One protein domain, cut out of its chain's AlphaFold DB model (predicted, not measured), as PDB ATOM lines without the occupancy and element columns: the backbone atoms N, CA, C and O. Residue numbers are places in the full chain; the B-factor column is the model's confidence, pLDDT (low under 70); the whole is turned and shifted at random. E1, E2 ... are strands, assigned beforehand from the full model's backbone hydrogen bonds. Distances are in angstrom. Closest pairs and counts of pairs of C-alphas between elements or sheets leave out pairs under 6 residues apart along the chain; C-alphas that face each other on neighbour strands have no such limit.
ATOM      1  N   GLN A  10     -26.131 -23.027 -16.870       91.38
ATOM      2  CA  GLN A  10     -25.191 -24.112 -17.109       91.38
ATOM      3  C   GLN A  10     -25.126 -24.420 -18.604       91.38
ATOM      4  O   GLN A  10     -26.149 -24.403 -19.296       91.38
ATOM      5  N   VAL A  11     -23.929 -24.728 -19.086       93.38
ATOM      6  CA  VAL A  11     -23.682 -25.165 -20.459       93.38
ATOM      7  C   VAL A  11     -23.304 -26.631 -20.417       93.38
ATOM      8  O   VAL A  11     -22.312 -27.017 -19.801       93.38
ATOM      9  N   TRP A  12     -24.112 -27.459 -21.063       93.56
ATOM     10  CA  TRP A  12     -23.827 -28.877 -21.189       93.56
ATOM     11  C   TRP A  12     -22.667 -29.136 -22.128       93.56
ATOM     12  O   TRP A  12     -22.546 -28.502 -23.177       93.56
ATOM     13  N   LEU A  13     -21.843 -30.101 -21.746       91.88
ATOM     14  CA  LEU A  13     -20.690 -30.527 -22.510       91.88
ATOM     15  C   LEU A  13     -20.871 -31.974 -22.975       91.88
ATOM     16  O   LEU A  13     -21.530 -32.775 -22.311       91.88
ATOM     17  N   GLY A  14     -20.246 -32.322 -24.100       91.06
ATOM     18  CA  GLY A  14     -20.202 -33.690 -24.619       91.06
ATOM     19  C   GLY A  14     -19.260 -34.586 -23.817       91.06
ATOM     20  O   GLY A  14     -18.241 -35.018 -24.343       91.06
ATOM     21  N   GLY A  15     -19.561 -34.836 -22.540       91.81
ATOM     22  CA  GLY A  15     -18.750 -35.681 -21.665       91.81
ATOM     23  C   GLY A  15     -19.586 -36.549 -20.727       91.81
ATOM     24  O   GLY A  15     -20.623 -36.114 -20.222       91.81
ATOM     25  N   THR A  16     -19.121 -37.776 -20.486       94.81
ATOM     26  CA  THR A  16     -19.796 -38.768 -19.632       94.81
ATOM     27  C   THR A  16     -18.850 -39.407 -18.628       94.81
ATOM     28  O   THR A  16     -17.662 -39.579 -18.901       94.81
ATOM     29  N   ARG A  17     -19.387 -39.776 -17.464       96.44
ATOM     30  CA  ARG A  17     -18.652 -40.448 -16.393       96.44
ATOM     31  C   ARG A  17     -18.085 -41.767 -16.907       96.44
ATOM     32  O   ARG A  17     -18.788 -42.560 -17.534       96.44
ATOM     33  N   LYS A  18     -16.812 -42.020 -16.616       95.38
ATOM     34  CA  LYS A  18     -16.147 -43.252 -17.038       95.38
ATOM     35  C   LYS A  18     -16.730 -44.456 -16.286       95.38
ATOM     36  O   LYS A  18     -16.951 -44.351 -15.076       95.38
ATOM     37  N   PRO A  19     -16.908 -45.624 -16.932       95.12
ATOM     38  CA  PRO A  19     -17.478 -46.807 -16.285       95.12
ATOM     39  C   PRO A  19     -16.739 -47.262 -15.016       95.12
ATOM     40  O   PRO A  19     -17.376 -47.736 -14.078       95.12
ATOM     41  N   GLN A  20     -15.414 -47.095 -14.957       95.94
ATOM     42  CA  GLN A  20     -14.600 -47.437 -13.785       95.94
ATOM     43  C   GLN A  20     -14.762 -46.462 -12.605       95.94
ATOM     44  O   GLN A  20     -14.426 -46.811 -11.478       95.94
ATOM     45  N   CYS A  21     -15.300 -45.261 -12.832       96.31
ATOM     46  CA  CYS A  21     -15.526 -44.244 -11.802       96.31
ATOM     47  C   CYS A  21     -16.944 -44.367 -11.209       96.31
ATOM     48  O   CYS A  21     -17.689 -43.388 -11.134       96.31
ATOM     49  N   ASN A  22     -17.336 -45.591 -10.836       93.69
ATOM     50  CA  ASN A  22     -18.716 -46.006 -10.541       93.69
ATOM     51  C   ASN A  22     -19.225 -45.703  -9.119       93.69
ATOM     52  O   ASN A  22     -20.354 -46.074  -8.794       93.69
ATOM     53  N   GLN A  23     -18.411 -45.061  -8.288       93.19
ATOM     54  CA  GLN A  23     -18.739 -44.615  -6.935       93.19
ATOM     55  C   GLN A  23     -18.014 -43.299  -6.641       93.19
ATOM     56  O   GLN A  23     -17.012 -42.970  -7.286       93.19
ATOM     57  N   VAL A  24     -18.516 -42.548  -5.658       92.25
ATOM     58  CA  VAL A  24     -17.889 -41.304  -5.194       92.25
ATOM     59  C   VAL A  24     -16.432 -41.587  -4.811       92.25
ATOM     60  O   VAL A  24     -16.146 -42.573  -4.136       92.25
ATOM     61  N   ASN A  25     -15.507 -40.737  -5.263       92.19
ATOM     62  CA  ASN A  25     -14.060 -40.855  -5.035       92.19
ATOM     63  C   ASN A  25     -13.368 -42.109  -5.614       92.19
ATOM     64  O   ASN A  25     -12.194 -42.326  -5.320       92.19
ATOM     65  N   ALA A  26     -14.019 -42.911  -6.471       95.69
ATOM     66  CA  ALA A  26     -13.324 -43.979  -7.213       95.69
ATOM     67  C   ALA A  26     -12.210 -43.440  -8.123       95.69
ATOM     68  O   ALA A  26     -11.221 -44.122  -8.386       95.69
ATOM     69  N   CYS A  27     -12.390 -42.212  -8.602       95.50
ATOM     70  CA  CYS A  27     -11.456 -41.476  -9.436       95.50
ATOM     71  C   CYS A  27     -11.255 -40.084  -8.836       95.50
ATOM     72  O   CYS A  27     -12.171 -39.530  -8.223       95.50
ATOM     73  N   SER A  28     -10.076 -39.491  -9.037       94.06
ATOM     74  CA  SER A  28      -9.904 -38.059  -8.775       94.06
ATOM     75  C   SER A  28     -10.851 -37.253  -9.676       94.06
ATOM     76  O   SER A  28     -11.006 -37.655 -10.831       94.06
ATOM     77  N   PRO A  29     -11.389 -36.100  -9.237       94.19
ATOM     78  CA  PRO A  29     -12.369 -35.312  -9.993       94.19
ATOM     79  C   PRO A  29     -12.046 -35.128 -11.480       94.19
ATOM     80  O   PRO A  29     -12.882 -35.420 -12.332       94.19
ATOM     81  N   LEU A  30     -10.804 -34.748 -11.802       93.69
ATOM     82  CA  LEU A  30     -10.361 -34.525 -13.183       93.69
ATOM     83  C   LEU A  30     -10.412 -35.787 -14.053       93.69
ATOM     84  O   LEU A  30     -10.615 -35.684 -15.252       93.69
ATOM     85  N   LEU A  31     -10.266 -36.976 -13.467       93.62
ATOM     86  CA  LEU A  31     -10.227 -38.256 -14.181       93.62
ATOM     87  C   LEU A  31     -11.597 -38.955 -14.240       93.62
ATOM     88  O   LEU A  31     -11.678 -40.092 -14.702       93.62
ATOM     89  N   THR A  32     -12.665 -38.312 -13.760       95.69
ATOM     90  CA  THR A  32     -13.990 -38.938 -13.631       95.69
ATOM     91  C   THR A  32     -14.758 -39.026 -14.951       95.69
ATOM     92  O   THR A  32     -15.570 -39.938 -15.110       95.69
ATOM     93  N   PHE A  33     -14.508 -38.120 -15.899       95.25
ATOM     94  CA  PHE A  33     -15.262 -37.991 -17.153       95.25
ATOM     95  C   PHE A  33     -14.363 -38.181 -18.378       95.25
ATOM     96  O   PHE A  33     -13.171 -37.881 -18.327       95.25
ATOM     97  N   ASP A  34     -14.947 -38.673 -19.471       92.69
ATOM     98  CA  ASP A  34     -14.357 -38.682 -20.812       92.69
ATOM     99  C   ASP A  34     -15.239 -37.899 -21.789       92.69
ATOM    100  O   ASP A  34     -16.469 -37.920 -21.681       92.69
ATOM    101  N   TRP A  35     -14.604 -37.231 -22.753       90.88
ATOM    102  CA  TRP A  35     -15.282 -36.604 -23.888       90.88
ATOM    103  C   TRP A  35     -15.899 -37.668 -24.798       90.88
ATOM    104  O   TRP A  35     -15.267 -38.681 -25.096       90.88
ATOM    105  N   THR A  36     -17.126 -37.441 -25.261       89.94
ATOM    106  CA  THR A  36     -17.886 -38.425 -26.046       89.94
ATOM    107  C   THR A  36     -17.760 -38.243 -27.554       89.94
ATOM    108  O   THR A  36     -17.950 -39.208 -28.289       89.94
ATOM    109  N   ASP A  37     -17.441 -37.038 -28.031       83.00
ATOM    110  CA  ASP A  37     -17.415 -36.712 -29.465       83.00
ATOM    111  C   ASP A  37     -16.013 -36.771 -30.097       83.00
ATOM    112  O   ASP A  37     -15.863 -36.556 -31.300       83.00
ATOM    113  N   GLY A  38     -14.980 -37.066 -29.298       83.00
ATOM    114  CA  GLY A  38     -13.587 -37.152 -29.744       83.00
ATOM    115  C   GLY A  38     -12.985 -35.828 -30.232       83.00
ATOM    116  O   GLY A  38     -11.861 -35.826 -30.730       83.00
ATOM    117  N   SER A  39     -13.700 -34.705 -30.098       81.69
ATOM    118  CA  SER A  39     -13.221 -33.382 -30.522       81.69
ATOM    119  C   SER A  39     -12.140 -32.819 -29.593       81.69
ATOM    120  O   SER A  39     -11.316 -32.005 -30.017       81.69
ATOM    121  N   ALA A  40     -12.123 -33.289 -28.346       82.19
ATOM    122  CA  ALA A  40     -11.121 -33.005 -27.333       82.19
ATOM    123  C   ALA A  40     -10.598 -34.311 -26.720       82.19
ATOM    124  O   ALA A  40     -11.298 -35.323 -26.651       82.19
ATOM    125  N   THR A  41      -9.349 -34.282 -26.256       80.81
ATOM    126  CA  THR A  41      -8.704 -35.389 -25.540       80.81
ATOM    127  C   THR A  41      -8.187 -34.910 -24.193       80.81
ATOM    128  O   THR A  41      -7.892 -33.732 -24.025       80.81
ATOM    129  N   GLY A  42      -8.015 -35.837 -23.250       82.38
ATOM    130  CA  GLY A  42      -7.530 -35.512 -21.911       82.38
ATOM    131  C   GLY A  42      -8.605 -34.868 -21.037       82.38
ATOM    132  O   GLY A  42      -9.797 -34.961 -21.316       82.38
ATOM    133  N   THR A  43      -8.167 -34.243 -19.950       83.44
ATOM    134  CA  THR A  43      -9.036 -33.669 -18.903       83.44
ATOM    135  C   THR A  43      -8.863 -32.158 -18.788       83.44
ATOM    136  O   THR A  43      -9.284 -31.531 -17.817       83.44
ATOM    137  N   GLU A  44      -8.168 -31.582 -19.765       74.31
ATOM    138  CA  GLU A  44      -7.926 -30.155 -19.889       74.31
ATOM    139  C   GLU A  44      -9.275 -29.457 -20.107       74.31
ATOM    140  O   GLU A  44     -10.063 -29.853 -20.964       74.31
ATOM    141  N   GLY A  45      -9.574 -28.458 -19.275       75.06
ATOM    142  CA  GLY A  45     -10.871 -27.772 -19.259       75.06
ATOM    143  C   GLY A  45     -11.847 -28.259 -18.182       75.06
ATOM    144  O   GLY A  45     -12.837 -27.576 -17.935       75.06
ATOM    145  N   PHE A  46     -11.569 -29.370 -17.488       88.12
ATOM    146  CA  PHE A  46     -12.311 -29.727 -16.276       88.12
ATOM    147  C   PHE A  46     -11.763 -28.973 -15.066       88.12
ATOM    148  O   PHE A  46     -10.555 -28.928 -14.837       88.12
ATOM    149  N   ALA A  47     -12.659 -28.403 -14.266       93.00
ATOM    150  CA  ALA A  47     -12.315 -27.682 -13.051       93.00
ATOM    151  C   ALA A  47     -13.462 -27.838 -12.057       93.00
ATOM    152  O   ALA A  47     -14.420 -27.081 -12.104       93.00
ATOM    153  N   PHE A  48     -13.391 -28.834 -11.181       95.06
ATOM    154  CA  PHE A  48     -14.464 -29.097 -10.224       95.06
ATOM    155  C   PHE A  48     -14.295 -28.251  -8.953       95.06
ATOM    156  O   PHE A  48     -13.175 -28.156  -8.437       95.06
ATOM    157  N   PRO A  49     -15.371 -27.637  -8.429       94.44
ATOM    158  CA  PRO A  49     -15.346 -27.022  -7.110       94.44
ATOM    159  C   PRO A  49     -15.237 -28.101  -6.016       94.44
ATOM    160  O   PRO A  49     -15.404 -29.294  -6.292       94.44
ATOM    161  N   PRO A  50     -14.962 -27.715  -4.756       90.94
ATOM    162  CA  PRO A  50     -15.028 -28.649  -3.640       90.94
ATOM    163  C   PRO A  50     -16.354 -29.412  -3.639       90.94
ATOM    164  O   PRO A  50     -17.391 -28.822  -3.917       90.94
ATOM    165  N   GLN A  51     -16.299 -30.693  -3.270       91.56
ATOM    166  CA  GLN A  51     -17.431 -31.630  -3.208       91.56
ATOM    167  C   GLN A  51     -17.899 -32.182  -4.560       91.56
ATOM    168  O   GLN A  51     -18.602 -33.185  -4.539       91.56
ATOM    169  N   GLU A  52     -17.435 -31.651  -5.695       95.56
ATOM    170  CA  GLU A  52     -17.751 -32.200  -7.017       95.56
ATOM    171  C   GLU A  52     -16.605 -33.025  -7.637       95.56
ATOM    172  O   GLU A  52     -15.425 -32.785  -7.352       95.56
ATOM    173  N   PRO A  53     -16.916 -33.988  -8.530       96.38
ATOM    174  CA  PRO A  53     -18.255 -34.486  -8.864       96.38
ATOM    175  C   PRO A  53     -18.819 -35.401  -7.762       96.38
ATOM    176  O   PRO A  53     -18.155 -36.357  -7.345       96.38
ATOM    177  N   ASN A  54     -20.045 -35.134  -7.313       96.12
ATOM    178  CA  ASN A  54     -20.637 -35.758  -6.125       96.12
ATOM    179  C   ASN A  54     -21.477 -37.024  -6.407       96.12
ATOM    180  O   ASN A  54     -21.797 -37.763  -5.473       96.12
ATOM    181  N   MET A  55     -21.795 -37.311  -7.676       96.56
ATOM    182  CA  MET A  55     -22.525 -38.499  -8.119       96.56
ATOM    183  C   MET A  55     -23.897 -38.687  -7.438       96.56
ATOM    184  O   MET A  55     -24.256 -39.820  -7.091       96.56
ATOM    185  N   MET A  56     -24.700 -37.631  -7.231       96.31
ATOM    186  CA  MET A  56     -26.037 -37.835  -6.659       96.31
ATOM    187  C   MET A  56     -26.888 -38.764  -7.531       96.31
ATOM    188  O   MET A  56     -26.756 -38.856  -8.760       96.31
ATOM    189  N   VAL A  57     -27.812 -39.446  -6.857       95.81
ATOM    190  CA  VAL A  57     -28.799 -40.334  -7.465       95.81
ATOM    191  C   VAL A  57     -30.191 -39.770  -7.211       95.81
ATOM    192  O   VAL A  57     -30.580 -39.503  -6.077       95.81
ATOM    193  N   SER A  58     -30.948 -39.612  -8.287       95.75
ATOM    194  CA  SER A  58     -32.343 -39.205  -8.303       95.75
ATOM    195  C   SER A  58     -33.213 -40.369  -8.785       95.75
ATOM    196  O   SER A  58     -32.896 -40.971  -9.813       95.75
ATOM    197  N   PRO A  59     -34.356 -40.653  -8.135       96.00
ATOM    198  CA  PRO A  59     -35.317 -41.640  -8.632       96.00
ATOM    199  C   PRO A  59     -35.896 -41.305 -10.015       96.00
ATOM    200  O   PRO A  59     -36.366 -42.197 -10.709       96.00
ATOM    201  N   ILE A  60     -35.891 -40.024 -10.401       95.19
ATOM    202  CA  ILE A  60     -36.500 -39.540 -11.649       95.19
ATOM    203  C   ILE A  60     -35.454 -39.449 -12.758       95.19
ATOM    204  O   ILE A  60     -35.712 -39.851 -13.889       95.19
ATOM    205  N   TYR A  61     -34.270 -38.927 -12.436       94.38
ATOM    206  CA  TYR A  61     -33.256 -38.613 -13.442       94.38
ATOM    207  C   TYR A  61     -32.094 -39.616 -13.492       94.38
ATOM    208  O   TYR A  61     -31.225 -39.516 -14.358       94.38
ATOM    209  N   GLY A  62     -32.075 -40.601 -12.593       94.88
ATOM    210  CA  GLY A  62     -30.979 -41.556 -12.475       94.88
ATOM    211  C   GLY A  62     -29.776 -40.937 -11.771       94.88
ATOM    212  O   GLY A  62     -29.925 -40.233 -10.778       94.88
ATOM    213  N   ARG A  63     -28.569 -41.217 -12.257       96.06
ATOM    214  CA  ARG A  63     -27.307 -40.771 -11.649       96.06
ATOM    215  C   ARG A  63     -26.703 -39.583 -12.406       96.06
ATOM    216  O   ARG A  63     -26.914 -39.449 -13.612       96.06
ATOM    217  N   GLN A  64     -25.949 -38.730 -11.713       96.62
ATOM    218  CA  GLN A  64     -25.170 -37.654 -12.336       96.62
ATOM    219  C   GLN A  64     -23.949 -38.195 -13.104       96.62
ATOM    220  O   GLN A  64     -22.825 -38.248 -12.601       96.62
ATOM    221  N   ASP A  65     -24.193 -38.618 -14.345       97.06
ATOM    222  CA  ASP A  65     -23.196 -39.241 -15.227       97.06
ATOM    223  C   ASP A  65     -22.799 -38.375 -16.428       97.06
ATOM    224  O   ASP A  65     -21.998 -38.810 -17.249       97.06
ATOM    225  N   CYS A  66     -23.312 -37.153 -16.534       95.12
ATOM    226  CA  CYS A  66     -22.959 -36.206 -17.591       95.12
ATOM    227  C   CYS A  66     -22.348 -34.936 -16.991       95.12
ATOM    228  O   CYS A  66     -22.502 -34.692 -15.799       95.12
ATOM    229  N   ILE A  67     -21.647 -34.129 -17.788       94.31
ATOM    230  CA  ILE A  67     -20.903 -32.961 -17.291       94.31
ATOM    231  C   ILE A  67     -21.421 -31.643 -17.878       94.31
ATOM    232  O   ILE A  67     -21.846 -31.560 -19.032       94.31
ATOM    233  N   SER A  68     -21.384 -30.593 -17.063       94.38
ATOM    234  CA  SER A  68     -21.715 -29.224 -17.460       94.38
ATOM    235  C   SER A  68     -20.706 -28.230 -16.895       94.38
ATOM    236  O   SER A  68     -20.015 -28.541 -15.929       94.38
ATOM    237  N   VAL A  69     -20.646 -27.035 -17.476       94.75
ATOM    238  CA  VAL A  69     -19.973 -25.865 -16.898       94.75
ATOM    239  C   VAL A  69     -21.022 -24.933 -16.309       94.75
ATOM    240  O   VAL A  69     -22.024 -24.641 -16.961       94.75
ATOM    241  N   LEU A  70     -20.787 -24.448 -15.094       93.94
ATOM    242  CA  LEU A  70     -21.650 -23.487 -14.418       93.94
ATOM    243  C   LEU A  70     -21.303 -22.055 -14.841       93.94
ATOM    244  O   LEU A  70     -20.139 -21.654 -14.836       93.94
ATOM    245  N   THR A  71     -22.318 -21.256 -15.168       93.25
ATOM    246  CA  THR A  71     -22.151 -19.864 -15.604       93.25
ATOM    247  C   THR A  71     -22.846 -18.903 -14.648       93.25
ATOM    248  O   THR A  71     -24.028 -19.055 -14.336       93.25
ATOM    249  N   SER A  72     -22.129 -17.870 -14.223       93.88
ATOM    250  CA  SER A  72     -22.694 -16.742 -13.476       93.88
ATOM    251  C   SER A  72     -23.716 -15.947 -14.298       93.88
ATOM    252  O   SER A  72     -23.560 -15.841 -15.514       93.88
ATOM    253  N   PRO A  73     -24.719 -15.329 -13.648       91.31
ATOM    254  CA  PRO A  73     -25.697 -14.475 -14.324       91.31
ATOM    255  C   PRO A  73     -25.121 -13.124 -14.783       91.31
ATOM    256  O   PRO A  73     -25.687 -12.494 -15.672       91.31
ATOM    257  N   ALA A  74     -24.034 -12.660 -14.159       90.88
ATOM    258  CA  ALA A  74     -23.347 -11.409 -14.473       90.88
ATOM    259  C   ALA A  74     -21.916 -11.410 -13.906       90.88
ATOM    260  O   ALA A  74     -21.571 -12.244 -13.060       90.88
ATOM    261  N   ASP A  75     -21.113 -10.436 -14.330       90.56
ATOM    262  CA  ASP A  75     -19.762 -10.209 -13.814       90.56
ATOM    263  C   ASP A  75     -19.776  -9.959 -12.298       90.56
ATOM    264  O   ASP A  75     -20.619  -9.237 -11.761       90.56
ATOM    265  N   GLY A  76     -18.833 -10.583 -11.591       90.50
ATOM    266  CA  GLY A  76     -18.715 -10.478 -10.136       90.50
ATOM    267  C   GLY A  76     -19.791 -11.227  -9.336       90.50
ATOM    268  O   GLY A  76     -19.763 -11.169  -8.110       90.50
ATOM    269  N   GLN A  77     -20.718 -11.937  -9.990       93.62
ATOM    270  CA  GLN A  77     -21.704 -12.794  -9.325       93.62
ATOM    271  C   GLN A  77     -21.265 -14.266  -9.345       93.62
ATOM    272  O   GLN A  77     -20.614 -14.699 -10.301       93.62
ATOM    273  N   PRO A  78     -21.617 -15.066  -8.323       93.69
ATOM    274  CA  PRO A  78     -21.352 -16.498  -8.341       93.69
ATOM    275  C   PRO A  78     -22.246 -17.223  -9.358       93.69
ATOM    276  O   PRO A  78     -23.310 -16.734  -9.745       93.69
ATOM    277  N   ALA A  79     -21.818 -18.415  -9.766       93.44
ATOM    278  CA  ALA A  79     -22.673 -19.357 -10.471       93.44
ATOM    279  C   ALA A  79     -23.603 -20.088  -9.477       93.44
ATOM    280  O   ALA A  79     -23.729 -19.708  -8.307       93.44
ATOM    281  N   SER A  80     -24.281 -21.142  -9.940       89.94
ATOM    282  CA  SER A  80     -25.115 -21.986  -9.078       89.94
ATOM    283  C   SER A  80     -24.339 -22.469  -7.848       89.94
ATOM    284  O   SER A  80     -23.132 -22.692  -7.908       89.94
ATOM    285  N   TYR A  81     -25.048 -22.618  -6.726       90.94
ATOM    286  CA  TYR A  81     -24.506 -23.113  -5.449       90.94
ATOM    287  C   TYR A  81     -23.409 -22.238  -4.812       90.94
ATOM    288  O   TYR A  81     -22.751 -22.664  -3.869       90.94
ATOM    289  N   GLY A  82     -23.224 -21.000  -5.286       92.69
ATOM    290  CA  GLY A  82     -22.162 -20.120  -4.789       92.69
ATOM    291  C   GLY A  82     -20.784 -20.440  -5.373       92.69
ATOM    292  O   GLY A  82     -19.783 -19.903  -4.896       92.69
ATOM    293  N   TYR A  83     -20.714 -21.303  -6.389       94.25
ATOM    294  CA  TYR A  83     -19.455 -21.710  -7.003       94.25
ATOM    295  C   TYR A  83     -18.888 -20.651  -7.965       94.25
ATOM    296  O   TYR A  83     -19.637 -19.813  -8.483       94.25
ATOM    297  N   PRO A  84     -17.562 -20.665  -8.221       94.44
ATOM    298  CA  PRO A  84     -16.947 -19.770  -9.195       94.44
ATOM    299  C   PRO A  84     -17.513 -19.965 -10.607       94.44
ATOM    300  O   PRO A  84     -17.935 -21.056 -10.981       94.44
ATOM    301  N   HIS A  85     -17.480 -18.910 -11.418       94.25
ATOM    302  CA  HIS A  85     -17.816 -19.004 -12.838       94.25
ATOM    303  C   HIS A  85     -16.893 -19.997 -13.559       94.25
ATOM    304  O   HIS A  85     -15.682 -19.982 -13.342       94.25
ATOM    305  N   GLY A  86     -17.439 -20.798 -14.472       93.44
ATOM    306  CA  GLY A  86     -16.647 -21.627 -15.382       93.44
ATOM    307  C   GLY A  86     -16.204 -22.971 -14.804       93.44
ATOM    308  O   GLY A  86     -15.543 -23.733 -15.504       93.44
ATOM    309  N   VAL A  87     -16.570 -23.286 -13.559       95.62
ATOM    310  CA  VAL A  87     -16.278 -24.595 -12.960       95.62
ATOM    311  C   VAL A  87     -17.249 -25.658 -13.471       95.62
ATOM    312  O   VAL A  87     -18.387 -25.360 -13.843       95.62
ATOM    313  N   THR A  88     -16.796 -26.905 -13.495       95.69
ATOM    314  CA  THR A  88     -17.579 -28.060 -13.922       95.69
ATOM    315  C   THR A  88     -18.399 -28.659 -12.789       95.69
ATOM    316  O   THR A  88     -17.992 -28.629 -11.631       95.69
ATOM    317  N   ASP A  89     -19.526 -29.258 -13.152       95.56
ATOM    318  CA  ASP A  89     -20.428 -29.985 -12.258       95.56
ATOM    319  C   ASP A  89     -20.932 -31.252 -12.958       95.56
ATOM    320  O   ASP A  89     -21.120 -31.245 -14.187       95.56
ATOM    321  N   ASP A  90     -21.155 -32.328 -12.204       95.81
ATOM    322  CA  ASP A  90     -21.824 -33.505 -12.745       95.81
ATOM    323  C   ASP A  90     -23.342 -33.312 -12.727       95.81
ATOM    324  O   ASP A  90     -23.914 -32.600 -11.913       95.81
ATOM    325  N   LYS A  91     -24.038 -33.868 -13.709       94.94
ATOM    326  CA  LYS A  91     -25.456 -33.613 -13.959       94.94
ATOM    327  C   LYS A  91     -26.151 -34.876 -14.421       94.94
ATOM    328  O   LYS A  91     -25.559 -35.750 -15.055       94.94
ATOM    329  N   PHE A  92     -27.443 -34.962 -14.121       95.44
ATOM    330  CA  PHE A  92     -28.260 -36.076 -14.572       95.44
ATOM    331  C   PHE A  92     -28.463 -35.985 -16.079       95.44
ATOM    332  O   PHE A  92     -29.110 -35.052 -16.542       95.44
TER     333      PHE A  92
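What this domain is: This is residues 10 to 92 of the 107 residues of an uncharacterized protein of Caenorhabditis tropicalis (UniProt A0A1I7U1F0). With little regular structure, the domain is a small, strongly twisted sheet of four strands, curled like part of a barrel, with long loops running out from it. The printed part has 83 residues, with no named helix and strands E1 to E4 in chain order; the sheet's order is E2 E1 E3 E4, antiparallel throughout. It is all strand by class, though named elements hold only 21 residues. The whole is compact, with a radius of gyration of the C-alphas of 12.6 A and spans of 37 by 32 by 21 A.

How they stand to each other: Inner strands E1, residues 10 to 17, and E3, residues 66 to 71, are antiparallel at 154 degrees; N 11 and O 69, 2.9 A apart, are within hydrogen-bond range. Edge strand E4, residues 88 to 91, forms a hairpin with E3, with N 91 and O 66 at 2.7 A. Edge strand E2, residues 33 to 35, forms a hairpin with E1, with N 34 and O 16 at 2.9 A. E2 and E4 are apart.

Where its parts are: E1 starts at C-alpha 10 (-25.191, -24.112, -17.109), bends by 82 degrees at residue 14 and measures 17.6 A. E3 measures 16.5 A, E2 6.9 A and E4 9.6 A, ending at C-alpha 91 (-25.456, -33.613, -13.959).

The domain as a whole: The C-alphas farthest apart, of Gln 20 and Asp 75, are 37.6 A apart. The three links are long, and the printed part has no cut. No printed residue is under 70 in pLDDT.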